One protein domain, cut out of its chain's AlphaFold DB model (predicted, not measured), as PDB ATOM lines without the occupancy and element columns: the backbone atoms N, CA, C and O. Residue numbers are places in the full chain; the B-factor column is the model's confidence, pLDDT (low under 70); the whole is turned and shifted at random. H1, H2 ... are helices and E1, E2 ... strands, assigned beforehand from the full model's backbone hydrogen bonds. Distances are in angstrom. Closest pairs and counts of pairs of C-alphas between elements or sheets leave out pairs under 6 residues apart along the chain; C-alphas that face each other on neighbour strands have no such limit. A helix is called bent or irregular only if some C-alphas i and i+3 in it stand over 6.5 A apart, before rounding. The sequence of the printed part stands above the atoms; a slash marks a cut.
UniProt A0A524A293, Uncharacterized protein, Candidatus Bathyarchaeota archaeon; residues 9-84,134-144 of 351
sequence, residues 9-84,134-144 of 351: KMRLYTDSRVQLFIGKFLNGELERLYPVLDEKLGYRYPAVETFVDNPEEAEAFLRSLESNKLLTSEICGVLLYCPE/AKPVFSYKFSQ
ATOM      1  N   LYS A   9     207.597 176.720 195.310       50.69
ATOM      2  CA  LYS A   9     209.039 176.966 195.384       50.69
ATOM      3  C   LYS A   9     209.821 176.357 194.223       50.69
ATOM      4  O   LYS A   9     210.694 177.015 193.671       50.69
ATOM      5  N   MET A  10     209.510 175.121 193.834       43.22
ATOM      6  CA  MET A  10     210.195 174.397 192.757       43.22
ATOM      7  C   MET A  10     210.076 175.139 191.423       43.22
ATOM      8  O   MET A  10     211.050 175.227 190.685       43.22
ATOM      9  N   ARG A  11     208.904 175.728 191.143       52.25
ATOM     10  CA  ARG A  11     208.665 176.492 189.909       52.25
ATOM     11  C   ARG A  11     209.512 177.760 189.841       52.25
ATOM     12  O   ARG A  11     209.984 178.107 188.762       52.25
ATOM     13  N   LEU A  12     209.727 178.410 190.984       59.00
ATOM     14  CA  LEU A  12     210.528 179.629 191.101       59.00
ATOM     15  C   LEU A  12     212.018 179.356 190.848       59.00
ATOM     16  O   LEU A  12     212.670 180.121 190.149       59.00
ATOM     17  N   TYR A  13     212.534 178.229 191.353       55.94
ATOM     18  CA  TYR A  13     213.920 177.802 191.124       55.94
ATOM     19  C   TYR A  13     214.201 177.373 189.681       55.94
ATOM     20  O   TYR A  13     215.342 177.452 189.237       55.94
ATOM     21  N   THR A  14     213.184 176.907 188.954       50.28
ATOM     22  CA  THR A  14     213.290 176.535 187.532       50.28
ATOM     23  C   THR A  14     213.029 177.697 186.572       50.28
ATOM     24  O   THR A  14     213.190 177.527 185.365       50.28
ATOM     25  N   ASP A  15     212.602 178.863 187.071       57.47
ATOM     26  CA  ASP A  15     212.409 180.045 186.231       57.47
ATOM     27  C   ASP A  15     213.777 180.571 185.782       57.47
ATOM     28  O   ASP A  15     214.606 180.990 186.593       57.47
ATOM     29  N   SER A  16     213.998 180.558 184.468       51.28
ATOM     30  CA  SER A  16     215.238 181.022 183.848       51.28
ATOM     31  C   SER A  16     215.599 182.444 184.291       51.28
ATOM     32  O   SER A  16     216.763 182.713 184.560       51.28
ATOM     33  N   ARG A  17     214.625 183.341 184.475       64.62
ATOM     34  CA  ARG A  17     214.874 184.734 184.890       64.62
ATOM     35  C   ARG A  17     215.415 184.811 186.314       64.62
ATOM     36  O   ARG A  17     216.311 185.601 186.595       64.62
ATOM     37  N   VAL A  18     214.895 183.960 187.199       68.31
ATOM     38  CA  VAL A  18     215.355 183.842 188.586       68.31
ATOM     39  C   VAL A  18     216.758 183.245 188.627       68.31
ATOM     40  O   VAL A  18     217.617 183.775 189.323       68.31
ATOM     41  N   GLN A  19     217.023 182.196 187.847       61.25
ATOM     42  CA  GLN A  19     218.341 181.556 187.789       61.25
ATOM     43  C   GLN A  19     219.437 182.508 187.297       61.25
ATOM     44  O   GLN A  19     220.489 182.591 187.925       61.25
ATOM     45  N   LEU A  20     219.177 183.250 186.217       58.59
ATOM     46  CA  LEU A  20     220.111 184.231 185.656       58.59
ATOM     47  C   LEU A  20     220.384 185.365 186.660       58.59
ATOM     48  O   LEU A  20     221.528 185.657 187.007       58.59
ATOM     49  N   PHE A  21     219.321 185.929 187.243       69.69
ATOM     50  CA  PHE A  21     219.445 186.977 188.256       69.69
ATOM     51  C   PHE A  21     220.246 186.524 189.488       69.69
ATOM     52  O   PHE A  21     221.084 187.269 189.993       69.69
ATOM     53  N   ILE A  22     220.030 185.294 189.958       69.44
ATOM     54  CA  ILE A  22     220.795 184.706 191.063       69.44
ATOM     55  C   ILE A  22     222.245 184.435 190.659       69.44
ATOM     56  O   ILE A  22     223.151 184.660 191.464       69.44
ATOM     57  N   GLY A  23     222.478 184.014 189.414       57.72
ATOM     58  CA  GLY A  23     223.810 183.825 188.844       57.72
ATOM     59  C   GLY A  23     224.706 185.047 189.035       57.72
ATOM     60  O   GLY A  23     225.864 184.885 189.415       57.72
ATOM     61  N   LYS A  24     224.147 186.259 188.912       64.19
ATOM     62  CA  LYS A  24     224.863 187.525 189.159       64.19
ATOM     63  C   LYS A  24     225.339 187.716 190.602       64.19
ATOM     64  O   LYS A  24     226.330 188.399 190.835       64.19
ATOM     65  N   PHE A  25     224.655 187.145 191.591       65.00
ATOM     66  CA  PHE A  25     225.140 187.167 192.976       65.00
ATOM     67  C   PHE A  25     226.213 186.101 193.202       65.00
ATOM     68  O   PHE A  25     227.226 186.367 193.844       65.00
ATOM     69  N   LEU A  26     226.012 184.905 192.643       60.38
ATOM     70  CA  LEU A  26     226.927 183.771 192.811       60.38
ATOM     71  C   LEU A  26     228.278 183.986 192.117       60.38
ATOM     72  O   LEU A  26     229.309 183.558 192.630       60.38
ATOM     73  N   ASN A  27     228.291 184.659 190.968       54.91
ATOM     74  CA  ASN A  27     229.516 184.954 190.227       54.91
ATOM     75  C   ASN A  27     230.247 186.222 190.719       54.91
ATOM     76  O   ASN A  27     231.313 186.551 190.200       54.91
ATOM     77  N   GLY A  28     229.691 186.912 191.722       53.88
ATOM     78  CA  GLY A  28     230.266 188.118 192.311       53.88
ATOM     79  C   GLY A  28     230.043 189.405 191.510       53.88
ATOM     80  O   GLY A  28     230.599 190.435 191.886       53.88
ATOM     81  N   GLU A  29     229.235 189.394 190.443       63.88
ATOM     82  CA  GLU A  29     228.846 190.617 189.722       63.88
ATOM     83  C   GLU A  29     228.002 191.561 190.593       63.88
ATOM     84  O   GLU A  29     228.087 192.784 190.457       63.88
ATOM     85  N   LEU A  30     227.182 191.002 191.486       69.56
ATOM     86  CA  LEU A  30     226.308 191.726 192.404       69.56
ATOM     87  C   LEU A  30     226.528 191.248 193.841       69.56
ATOM     88  O   LEU A  30     226.058 190.192 194.241       69.56
ATOM     89  N   GLU A  31     227.182 192.064 194.667       77.62
ATOM     90  CA  GLU A  31     227.266 191.800 196.113       77.62
ATOM     91  C   GLU A  31     225.976 192.226 196.840       77.62
ATOM     92  O   GLU A  31     225.459 191.550 197.732       77.62
ATOM     93  N   ARG A  32     225.438 193.386 196.452       85.31
ATOM     94  CA  ARG A  32     224.199 193.954 196.979       85.31
ATOM     95  C   ARG A  32     223.515 194.754 195.885       85.31
ATOM     96  O   ARG A  32     224.150 195.533 195.176       85.31
ATOM     97  N   LEU A  33     222.203 194.605 195.802       91.62
ATOM     98  CA  LEU A  33     221.364 195.386 194.915       91.62
ATOM     99  C   LEU A  33     220.900 196.661 195.624       91.62
ATOM    100  O   LEU A  33     220.207 196.596 196.644       91.62
ATOM    101  N   TYR A  34     221.249 197.809 195.048       91.69
ATOM    102  CA  TYR A  34     220.798 199.119 195.510       91.69
ATOM    103  C   TYR A  34     219.767 199.734 194.555       91.69
ATOM    104  O   TYR A  34     219.888 199.576 193.338       91.69
ATOM    105  N   PRO A  35     218.771 200.456 195.093       93.50
ATOM    106  CA  PRO A  35     217.833 201.231 194.298       93.50
ATOM    107  C   PRO A  35     218.503 202.498 193.745       93.50
ATOM    108  O   PRO A  35     219.381 203.086 194.380       93.50
ATOM    109  N   VAL A  36     218.037 202.959 192.588       92.00
ATOM    110  CA  VAL A  36     218.414 204.244 191.983       92.00
ATOM    111  C   VAL A  36     217.195 205.157 191.972       92.00
ATOM    112  O   VAL A  36     216.096 204.713 191.657       92.00
ATOM    113  N   LEU A  37     217.378 206.422 192.341       87.94
ATOM    114  CA  LEU A  37     216.299 207.409 192.386       87.94
ATOM    115  C   LEU A  37     215.818 207.735 190.965       87.94
ATOM    116  O   LEU A  37     216.637 207.956 190.073       87.94
ATOM    117  N   ASP A  38     214.504 207.767 190.766       86.88
ATOM    118  CA  ASP A  38     213.873 208.035 189.470       86.88
ATOM    119  C   ASP A  38     212.734 209.041 189.654       86.88
ATOM    120  O   ASP A  38     211.913 208.906 190.558       86.88
ATOM    121  N   GLU A  39     212.671 210.069 188.809       75.94
ATOM    122  CA  GLU A  39     211.697 211.157 188.970       75.94
ATOM    123  C   GLU A  39     210.248 210.721 188.708       75.94
ATOM    124  O   GLU A  39     209.322 211.337 189.235       75.94
ATOM    125  N   LYS A  40     210.036 209.668 187.909       79.12
ATOM    126  CA  LYS A  40     208.703 209.200 187.507       79.12
ATOM    127  C   LYS A  40     208.222 208.035 188.360       79.12
ATOM    128  O   LYS A  40     207.078 208.032 188.801       79.12
ATOM    129  N   LEU A  41     209.089 207.053 188.587       81.00
ATOM    130  CA  LEU A  41     208.774 205.841 189.353       81.00
ATOM    131  C   LEU A  41     209.120 205.982 190.848       81.00
ATOM    132  O   LEU A  41     208.769 205.129 191.665       81.00
ATOM    133  N   GLY A  42     209.806 207.061 191.230       85.81
ATOM    134  CA  GLY A  42     210.321 207.304 192.577       85.81
ATOM    135  C   GLY A  42     211.687 206.649 192.799       85.81
ATOM    136  O   GLY A  42     212.664 207.321 193.133       85.81
ATOM    137  N   TYR A  43     211.777 205.338 192.576       90.94
ATOM    138  CA  TYR A  43     213.046 204.613 192.482       90.94
ATOM    139  C   TYR A  43     212.916 203.393 191.574       90.94
ATOM    140  O   TYR A  43     211.818 202.943 191.254       90.94
ATOM    141  N   ARG A  44     214.066 202.853 191.180       92.88
ATOM    142  CA  ARG A  44     214.222 201.760 190.226       92.88
ATOM    143  C   ARG A  44     215.302 200.787 190.663       92.88
ATOM    144  O   ARG A  44     216.182 201.148 191.443       92.88
ATOM    145  N   TYR A  45     215.276 199.586 190.098       93.19
ATOM    146  CA  TYR A  45     216.347 198.597 190.248       93.19
ATOM    147  C   TYR A  45     216.885 198.222 188.868       93.19
ATOM    148  O   TYR A  45     216.552 197.152 188.365       93.19
ATOM    149  N   PRO A  46     217.733 199.057 188.242       89.62
ATOM    150  CA  PRO A  46     218.154 198.849 186.853       89.62
ATOM    151  C   PRO A  46     218.736 197.456 186.574       89.62
ATOM    152  O   PRO A  46     218.499 196.889 185.515       89.62
ATOM    153  N   ALA A  47     219.446 196.873 187.545       83.06
ATOM    154  CA  ALA A  47     220.014 195.529 187.425       83.06
ATOM    155  C   ALA A  47     218.971 194.391 187.458       83.06
ATOM    156  O   ALA A  47     219.297 193.269 187.095       83.06
ATOM    157  N   VAL A  48     217.741 194.656 187.904       88.50
ATOM    158  CA  VAL A  48     216.619 193.697 187.925       88.50
ATOM    159  C   VAL A  48     215.726 193.867 186.705       88.50
ATOM    160  O   VAL A  48     215.120 192.912 186.237       88.50
ATOM    161  N   GLU A  49     215.647 195.085 186.177       88.00
ATOM    162  CA  GLU A  49     214.746 195.449 185.082       88.00
ATOM    163  C   GLU A  49     215.025 194.693 183.780       88.00
ATOM    164  O   GLU A  49     214.145 194.590 182.939       88.00
ATOM    165  N   THR A  50     216.213 194.105 183.628       82.88
ATOM    166  CA  THR A  50     216.544 193.208 182.510       82.88
ATOM    167  C   THR A  50     215.875 191.833 182.608       82.88
ATOM    168  O   THR A  50     215.915 191.075 181.644       82.88
ATOM    169  N   PHE A  51     215.293 191.493 183.762       76.06
ATOM    170  CA  PHE A  51     214.685 190.191 184.065       76.06
ATOM    171  C   PHE A  51     213.160 190.248 184.211       76.06
ATOM    172  O   PHE A  51     212.529 189.228 184.486       76.06
ATOM    173  N   VAL A  52     212.563 191.426 184.039       81.56
ATOM    174  CA  VAL A  52     211.116 191.656 184.106       81.56
ATOM    175  C   VAL A  52     210.651 192.360 182.839       81.56
ATOM    176  O   VAL A  52     211.435 193.049 182.189       81.56
ATOM    177  N   ASP A  53     209.380 192.193 182.481       79.19
ATOM    178  CA  ASP A  53     208.848 192.767 181.241       79.19
ATOM    179  C   ASP A  53     208.768 194.300 181.324       79.19
ATOM    180  O   ASP A  53     209.024 194.997 180.341       79.19
ATOM    181  N   ASN A  54     208.470 194.827 182.520       86.62
ATOM    182  CA  ASN A  54     208.326 196.257 182.781       86.62
ATOM    183  C   ASN A  54     209.066 196.683 184.065       86.62
ATOM    184  O   ASN A  54     209.043 195.944 185.053       86.62
ATOM    185  N   PRO A  55     209.639 197.906 184.135       87.44
ATOM    186  CA  PRO A  55     210.342 198.386 185.331       87.44
ATOM    187  C   PRO A  55     209.506 198.407 186.618       87.44
ATOM    188  O   PRO A  55     210.033 198.221 187.712       87.44
ATOM    189  N   GLU A  56     208.193 198.599 186.490       88.19
ATOM    190  CA  GLU A  56     207.240 198.620 187.606       88.19
ATOM    191  C   GLU A  56     207.119 197.254 188.307       88.19
ATOM    192  O   GLU A  56     206.797 197.182 189.493       88.19
ATOM    193  N   GLU A  57     207.433 196.164 187.603       89.62
ATOM    194  CA  GLU A  57     207.362 194.797 188.129       89.62
ATOM    195  C   GLU A  57     208.615 194.396 188.918       89.62
ATOM    196  O   GLU A  57     208.592 193.401 189.647       89.62
ATOM    197  N   ALA A  58     209.699 195.177 188.837       90.81
ATOM    198  CA  ALA A  58     210.974 194.848 189.474       90.81
ATOM    199  C   ALA A  58     210.839 194.669 190.995       90.81
ATOM    200  O   ALA A  58     211.420 193.752 191.578       90.81
ATOM    201  N   GLU A  59     210.035 195.507 191.656       90.12
ATOM    202  CA  GLU A  59     209.827 195.389 193.101       90.12
ATOM    203  C   GLU A  59     208.997 194.149 193.465       90.12
ATOM    204  O   GLU A  59     209.295 193.478 194.455       90.12
ATOM    205  N   ALA A  60     207.991 193.802 192.657       89.94
ATOM    206  CA  ALA A  60     207.200 192.590 192.857       89.94
ATOM    207  C   ALA A  60     208.058 191.329 192.672       89.94
ATOM    208  O   ALA A  60     207.987 190.407 193.489       89.94
ATOM    209  N   PHE A  61     208.927 191.326 191.658       88.75
ATOM    210  CA  PHE A  61     209.897 190.262 191.423       88.75
ATOM    211  C   PHE A  61     210.839 190.085 192.623       88.75
ATOM    212  O   PHE A  61     210.926 188.987 193.172       88.75
ATOM    213  N   LEU A  62     211.456 191.161 193.124       91.06
ATOM    214  CA  LEU A  62     212.342 191.102 194.297       91.06
ATOM    215  C   LEU A  62     211.630 190.616 195.565       91.06
ATOM    216  O   LEU A  62     212.164 189.776 196.291       91.06
ATOM    217  N   ARG A  63     210.400 191.084 195.807       90.25
ATOM    218  CA  ARG A  63     209.576 190.625 196.936       90.25
ATOM    219  C   ARG A  63     209.240 189.141 196.838       90.25
ATOM    220  O   ARG A  63     209.179 188.470 197.865       90.25
ATOM    221  N   SER A  64     209.046 188.618 195.626       85.94
ATOM    222  CA  SER A  64     208.836 187.181 195.417       85.94
ATOM    223  C   SER A  64     210.082 186.358 195.770       85.94
ATOM    224  O   SER A  64     209.969 185.283 196.352       85.94
ATOM    225  N   LEU A  65     211.284 186.874 195.502       84.56
ATOM    226  CA  LEU A  65     212.535 186.205 195.871       84.56
ATOM    227  C   LEU A  65     212.787 186.266 197.381       84.56
ATOM    228  O   LEU A  65     213.222 185.285 197.986       84.56
ATOM    229  N   GLU A  66     212.471 187.394 198.010       87.06
ATOM    230  CA  GLU A  66     212.548 187.553 199.462       87.06
ATOM    231  C   GLU A  66     211.552 186.647 200.203       87.06
ATOM    232  O   GLU A  66     211.926 185.981 201.168       87.06
ATOM    233  N   SER A  67     210.298 186.551 199.742       85.50
ATOM    234  CA  SER A  67     209.290 185.680 200.368       85.50
ATOM    235  C   SER A  67     209.669 184.196 200.290       85.50
ATOM    236  O   SER A  67     209.333 183.411 201.183       85.50
ATOM    237  N   ASN A  68     210.452 183.828 199.273       76.06
ATOM    238  CA  ASN A  68     211.054 182.509 199.111       76.06
ATOM    239  C   ASN A  68     212.423 182.359 199.793       76.06
ATOM    240  O   ASN A  68     213.049 181.312 199.658       76.06
ATOM    241  N   LYS A  69     212.849 183.349 200.590       79.25
ATOM    242  CA  LYS A  69     214.100 183.376 201.370       79.25
ATOM    243  C   LYS A  69     215.386 183.381 200.536       79.25
ATOM    244  O   LYS A  69     216.456 183.120 201.079       79.25
ATOM    245  N   LEU A  70     215.314 183.719 199.251       75.69
ATOM    246  CA  LEU A  70     216.487 183.825 198.372       75.69
ATOM    247  C   LEU A  70     217.248 185.118 198.611       75.69
ATOM    248  O   LEU A  70     218.475 185.149 198.616       75.69
ATOM    249  N   LEU A  71     216.496 186.179 198.876       85.00
ATOM    250  CA  LEU A  71     217.028 187.477 199.230       85.00
ATOM    251  C   LEU A  71     216.696 187.819 200.676       85.00
ATOM    252  O   LEU A  71     215.730 187.334 201.261       85.00
ATOM    253  N   THR A  72     217.509 188.706 201.220       87.12
ATOM    254  CA  THR A  72     217.248 189.452 202.446       87.12
ATOM    255  C   THR A  72     217.213 190.925 202.094       87.12
ATOM    256  O   THR A  72     218.087 191.395 201.359       87.12
ATOM    257  N   SER A  73     216.211 191.648 202.588       92.50
ATOM    258  CA  SER A  73     216.144 193.096 202.436       92.50
ATOM    259  C   SER A  73     216.636 193.830 203.681       92.50
ATOM    260  O   SER A  73     216.481 193.382 204.818       92.50
ATOM    261  N   GLU A  74     217.227 194.998 203.459       93.25
ATOM    262  CA  GLU A  74     217.551 195.970 204.498       93.25
ATOM    263  C   GLU A  74     217.085 197.349 204.043       93.25
ATOM    264  O   GLU A  74     217.316 197.738 202.895       93.25
ATOM    265  N   ILE A  75     216.464 198.112 204.944       93.56
ATOM    266  CA  ILE A  75     216.067 199.493 204.659       93.56
ATOM    267  C   ILE A  75     217.336 200.317 204.431       93.56
ATOM    268  O   ILE A  75     218.139 200.496 205.344       93.56
ATOM    269  N   CYS A  76     217.507 200.830 203.214       92.31
ATOM    270  CA  CYS A  76     218.632 201.689 202.844       92.31
ATOM    271  C   CYS A  76     218.220 203.154 202.657       92.31
ATOM    272  O   CYS A  76     219.075 204.020 202.497       92.31
ATOM    273  N   GLY A  77     216.918 203.443 202.670       89.75
ATOM    274  CA  GLY A  77     216.408 204.799 202.534       89.75
ATOM    275  C   GLY A  77     214.921 204.905 202.833       89.75
ATOM    276  O   GLY A  77     214.231 203.913 203.066       89.75
ATOM    277  N   VAL A  78     214.428 206.137 202.815       89.81
ATOM    278  CA  VAL A  78     213.006 206.456 202.942       89.81
ATOM    279  C   VAL A  78     212.651 207.392 201.801       89.81
ATOM    280  O   VAL A  78     213.240 208.464 201.674       89.81
ATOM    281  N   LEU A  79     211.701 206.979 200.968       89.62
ATOM    282  CA  LEU A  79     211.186 207.813 199.898       89.62
ATOM    283  C   LEU A  79     210.010 208.621 200.426       89.62
ATOM    284  O   LEU A  79     209.013 208.061 200.890       89.62
ATOM    285  N   LEU A  80     210.144 209.935 200.334       89.00
ATOM    286  CA  LEU A  80     209.087 210.876 200.655       89.00
ATOM    287  C   LEU A  80     208.265 211.160 199.403       89.00
ATOM    288  O   LEU A  80     208.827 211.374 198.330       89.00
ATOM    289  N   TYR A  81     206.944 211.171 199.544       89.69
ATOM    290  CA  TYR A  81     206.045 211.406 198.423       89.69
ATOM    291  C   TYR A  81     204.797 212.191 198.826       89.69
ATOM    292  O   TYR A  81     204.377 212.239 199.986       89.69
ATOM    293  N   CYS A  82     204.201 212.834 197.829       89.75
ATOM    294  CA  CYS A  82     202.964 213.575 197.953       89.75
ATOM    295  C   CYS A  82     201.789 212.607 198.189       89.75
ATOM    296  O   CYS A  82     201.563 211.731 197.354       89.75
ATOM    297  N   PRO A  83     201.001 212.767 199.269       89.44
ATOM    298  CA  PRO A  83     199.849 211.903 199.538       89.44
ATOM    299  C   PRO A  83     198.716 212.070 198.515       89.44
ATOM    300  O   PRO A  83     197.929 211.148 198.339       89.44
ATOM    301  N   GLU A  84     198.639 213.223 197.845       88.38
ATOM    302  CA  GLU A  84     197.571 213.544 196.888       88.38
ATOM    303  C   GLU A  84     197.796 212.877 195.524       88.38
ATOM    304  O   GLU A  84     196.858 212.371 194.918       88.38
ATOM    305  N   ALA A 134     205.590 208.647 203.579       89.88
ATOM    306  CA  ALA A 134     206.907 208.043 203.527       89.88
ATOM    307  C   ALA A 134     206.771 206.541 203.292       89.88
ATOM    308  O   ALA A 134     205.979 205.880 203.967       89.88
ATOM    309  N   LYS A 135     207.557 205.996 202.360       89.19
ATOM    310  CA  LYS A 135     207.705 204.548 202.185       89.19
ATOM    311  C   LYS A 135     209.170 204.135 202.354       89.19
ATOM    312  O   LYS A 135     210.052 204.843 201.861       89.19
ATOM    313  N   PRO A 136     209.456 203.027 203.057       91.50
ATOM    314  CA  PRO A 136     210.815 202.509 203.141       91.50
ATOM    315  C   PRO A 136     211.287 202.052 201.759       91.50
ATOM    316  O   PRO A 136     210.508 201.509 200.976       91.50
ATOM    317  N   VAL A 137     212.569 202.268 201.483       92.44
ATOM    318  CA  VAL A 137     213.255 201.767 200.292       92.44
ATOM    319  C   VAL A 137     214.282 200.739 200.734       92.44
ATOM    320  O   VAL A 137     215.033 200.960 201.689       92.44
ATOM    321  N   PHE A 138     214.292 199.610 200.040       94.31
ATOM    322  CA  PHE A 138     215.079 198.449 200.409       94.31
ATOM    323  C   PHE A 138     216.306 198.304 199.512       94.31
ATOM    324  O   PHE A 138     216.283 198.603 198.324       94.31
ATOM    325  N   SER A 139     217.383 197.808 200.098       92.94
ATOM    326  CA  SER A 139     218.468 197.167 199.366       92.94
ATOM    327  C   SER A 139     218.360 195.669 199.594       92.94
ATOM    328  O   SER A 139     217.925 195.248 200.667       92.94
ATOM    329  N   TYR A 140     218.759 194.874 198.610       91.50
ATOM    330  CA  TYR A 140     218.665 193.421 198.696       91.50
ATOM    331  C   TYR A 140     220.048 192.793 198.660       91.50
ATOM    332  O   TYR A 140     220.896 193.163 197.846       91.50
ATOM    333  N   LYS A 141     220.262 191.817 199.535       85.75
ATOM    334  CA  LYS A 141     221.404 190.909 199.499       85.75
ATOM    335  C   LYS A 141     220.929 189.490 199.305       85.75
ATOM    336  O   LYS A 141     219.847 189.124 199.762       85.75
ATOM    337  N   PHE A 142     221.782 188.689 198.690       77.19
ATOM    338  CA  PHE A 142     221.575 187.258 198.644       77.19
ATOM    339  C   PHE A 142     221.655 186.675 200.059       77.19
ATOM    340  O   PHE A 142     222.546 187.030 200.834       77.19
ATOM    341  N   SER A 143     220.668 185.866 200.442       71.81
ATOM    342  CA  SER A 143     220.589 185.362 201.812       71.81
ATOM    343  C   SER A 143     221.509 184.155 201.986       71.81
ATOM    344  O   SER A 143     221.566 183.297 201.111       71.81
ATOM    345  N   GLN A 144     222.177 184.030 203.140       57.62
ATOM    346  CA  GLN A 144     223.009 182.851 203.422       57.62
ATOM    347  C   GLN A 144     222.194 181.548 203.345       57.62
ATOM    348  O   GLN A 144     222.652 180.567 202.786       57.62
TER     349      GLN A 144
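What this domain is: This is residues 9 to 84 and 134 to 144 of the 351 residues of an uncharacterized protein of Candidatus Bathyarchaeota archaeon (UniProt A0A524A293). A long ribbon of two antiparallel strands, E3 and E4, runs along the longest axis, with H4 in the middle of the domain packed on part of it. The small hairpin E1 and E2 lies beside the ribbon toward one end, while H2 and then H1 lie toward the other. The printed part has 87 residues of mixed class, in the order H1 H2 E1 E2 H3 H4 E3 E4. It is compact, with a radius of gyration of the C-alphas of 13.3 A, yet elongated, spanning 41 by 26 by 23 A.

How they stand to each other: E3, residues 71 to 81, and E4, residues 134 to 142, are antiparallel neighbours at 157 degrees, with N 74 and O 139 2.9 A apart. E3 bends by 62 degrees at residue 76. H4, residues 55 to 67, is only just irregular, C-alphas 56 and 59 being 6.9 A apart; its closest C-alphas to E3 are Leu 65 and Leu 71, 5.8 A. E1, residues 36 to 38, and E2, residues 42 to 44, form an antiparallel hairpin, with N 36 and O 44 2.8 A apart. H3, residues 46 to 49, touches residues 55 to 58 of H4 only at the corner, closest at C-alphas Glu 49 and Pro 55, 5.3 A. H2, residues 16 to 26, is close but not clearly touching H1, residues 9 to 13, closest at C-alphas Gln 19 and Tyr 13, 6.7 A. O i to N i+4 pairs are within hydrogen-bond range throughout H1, in 6 of 7 in H2 and 7 of 9 in H4; H3 is too short for one.

Where its parts are: H1 begins at C-alpha 9 (209.039, 176.966, 195.384). H2 is 15.0 A long, H4 19.7 A, E3 26.3 A and E4 25.9 A, ending at C-alpha 142 (221.575, 187.258, 198.644).

The domain as a whole: The C-alphas farthest apart, Asn 27 and Glu 84, are 43.4 A apart. Residues 85 to 133 are not printed; C-alphas 84 and 134 are 12.7 A apart across this cut. Of the links printed whole, none is long. Residues 9 to 30 and 144 have pLDDT under 70.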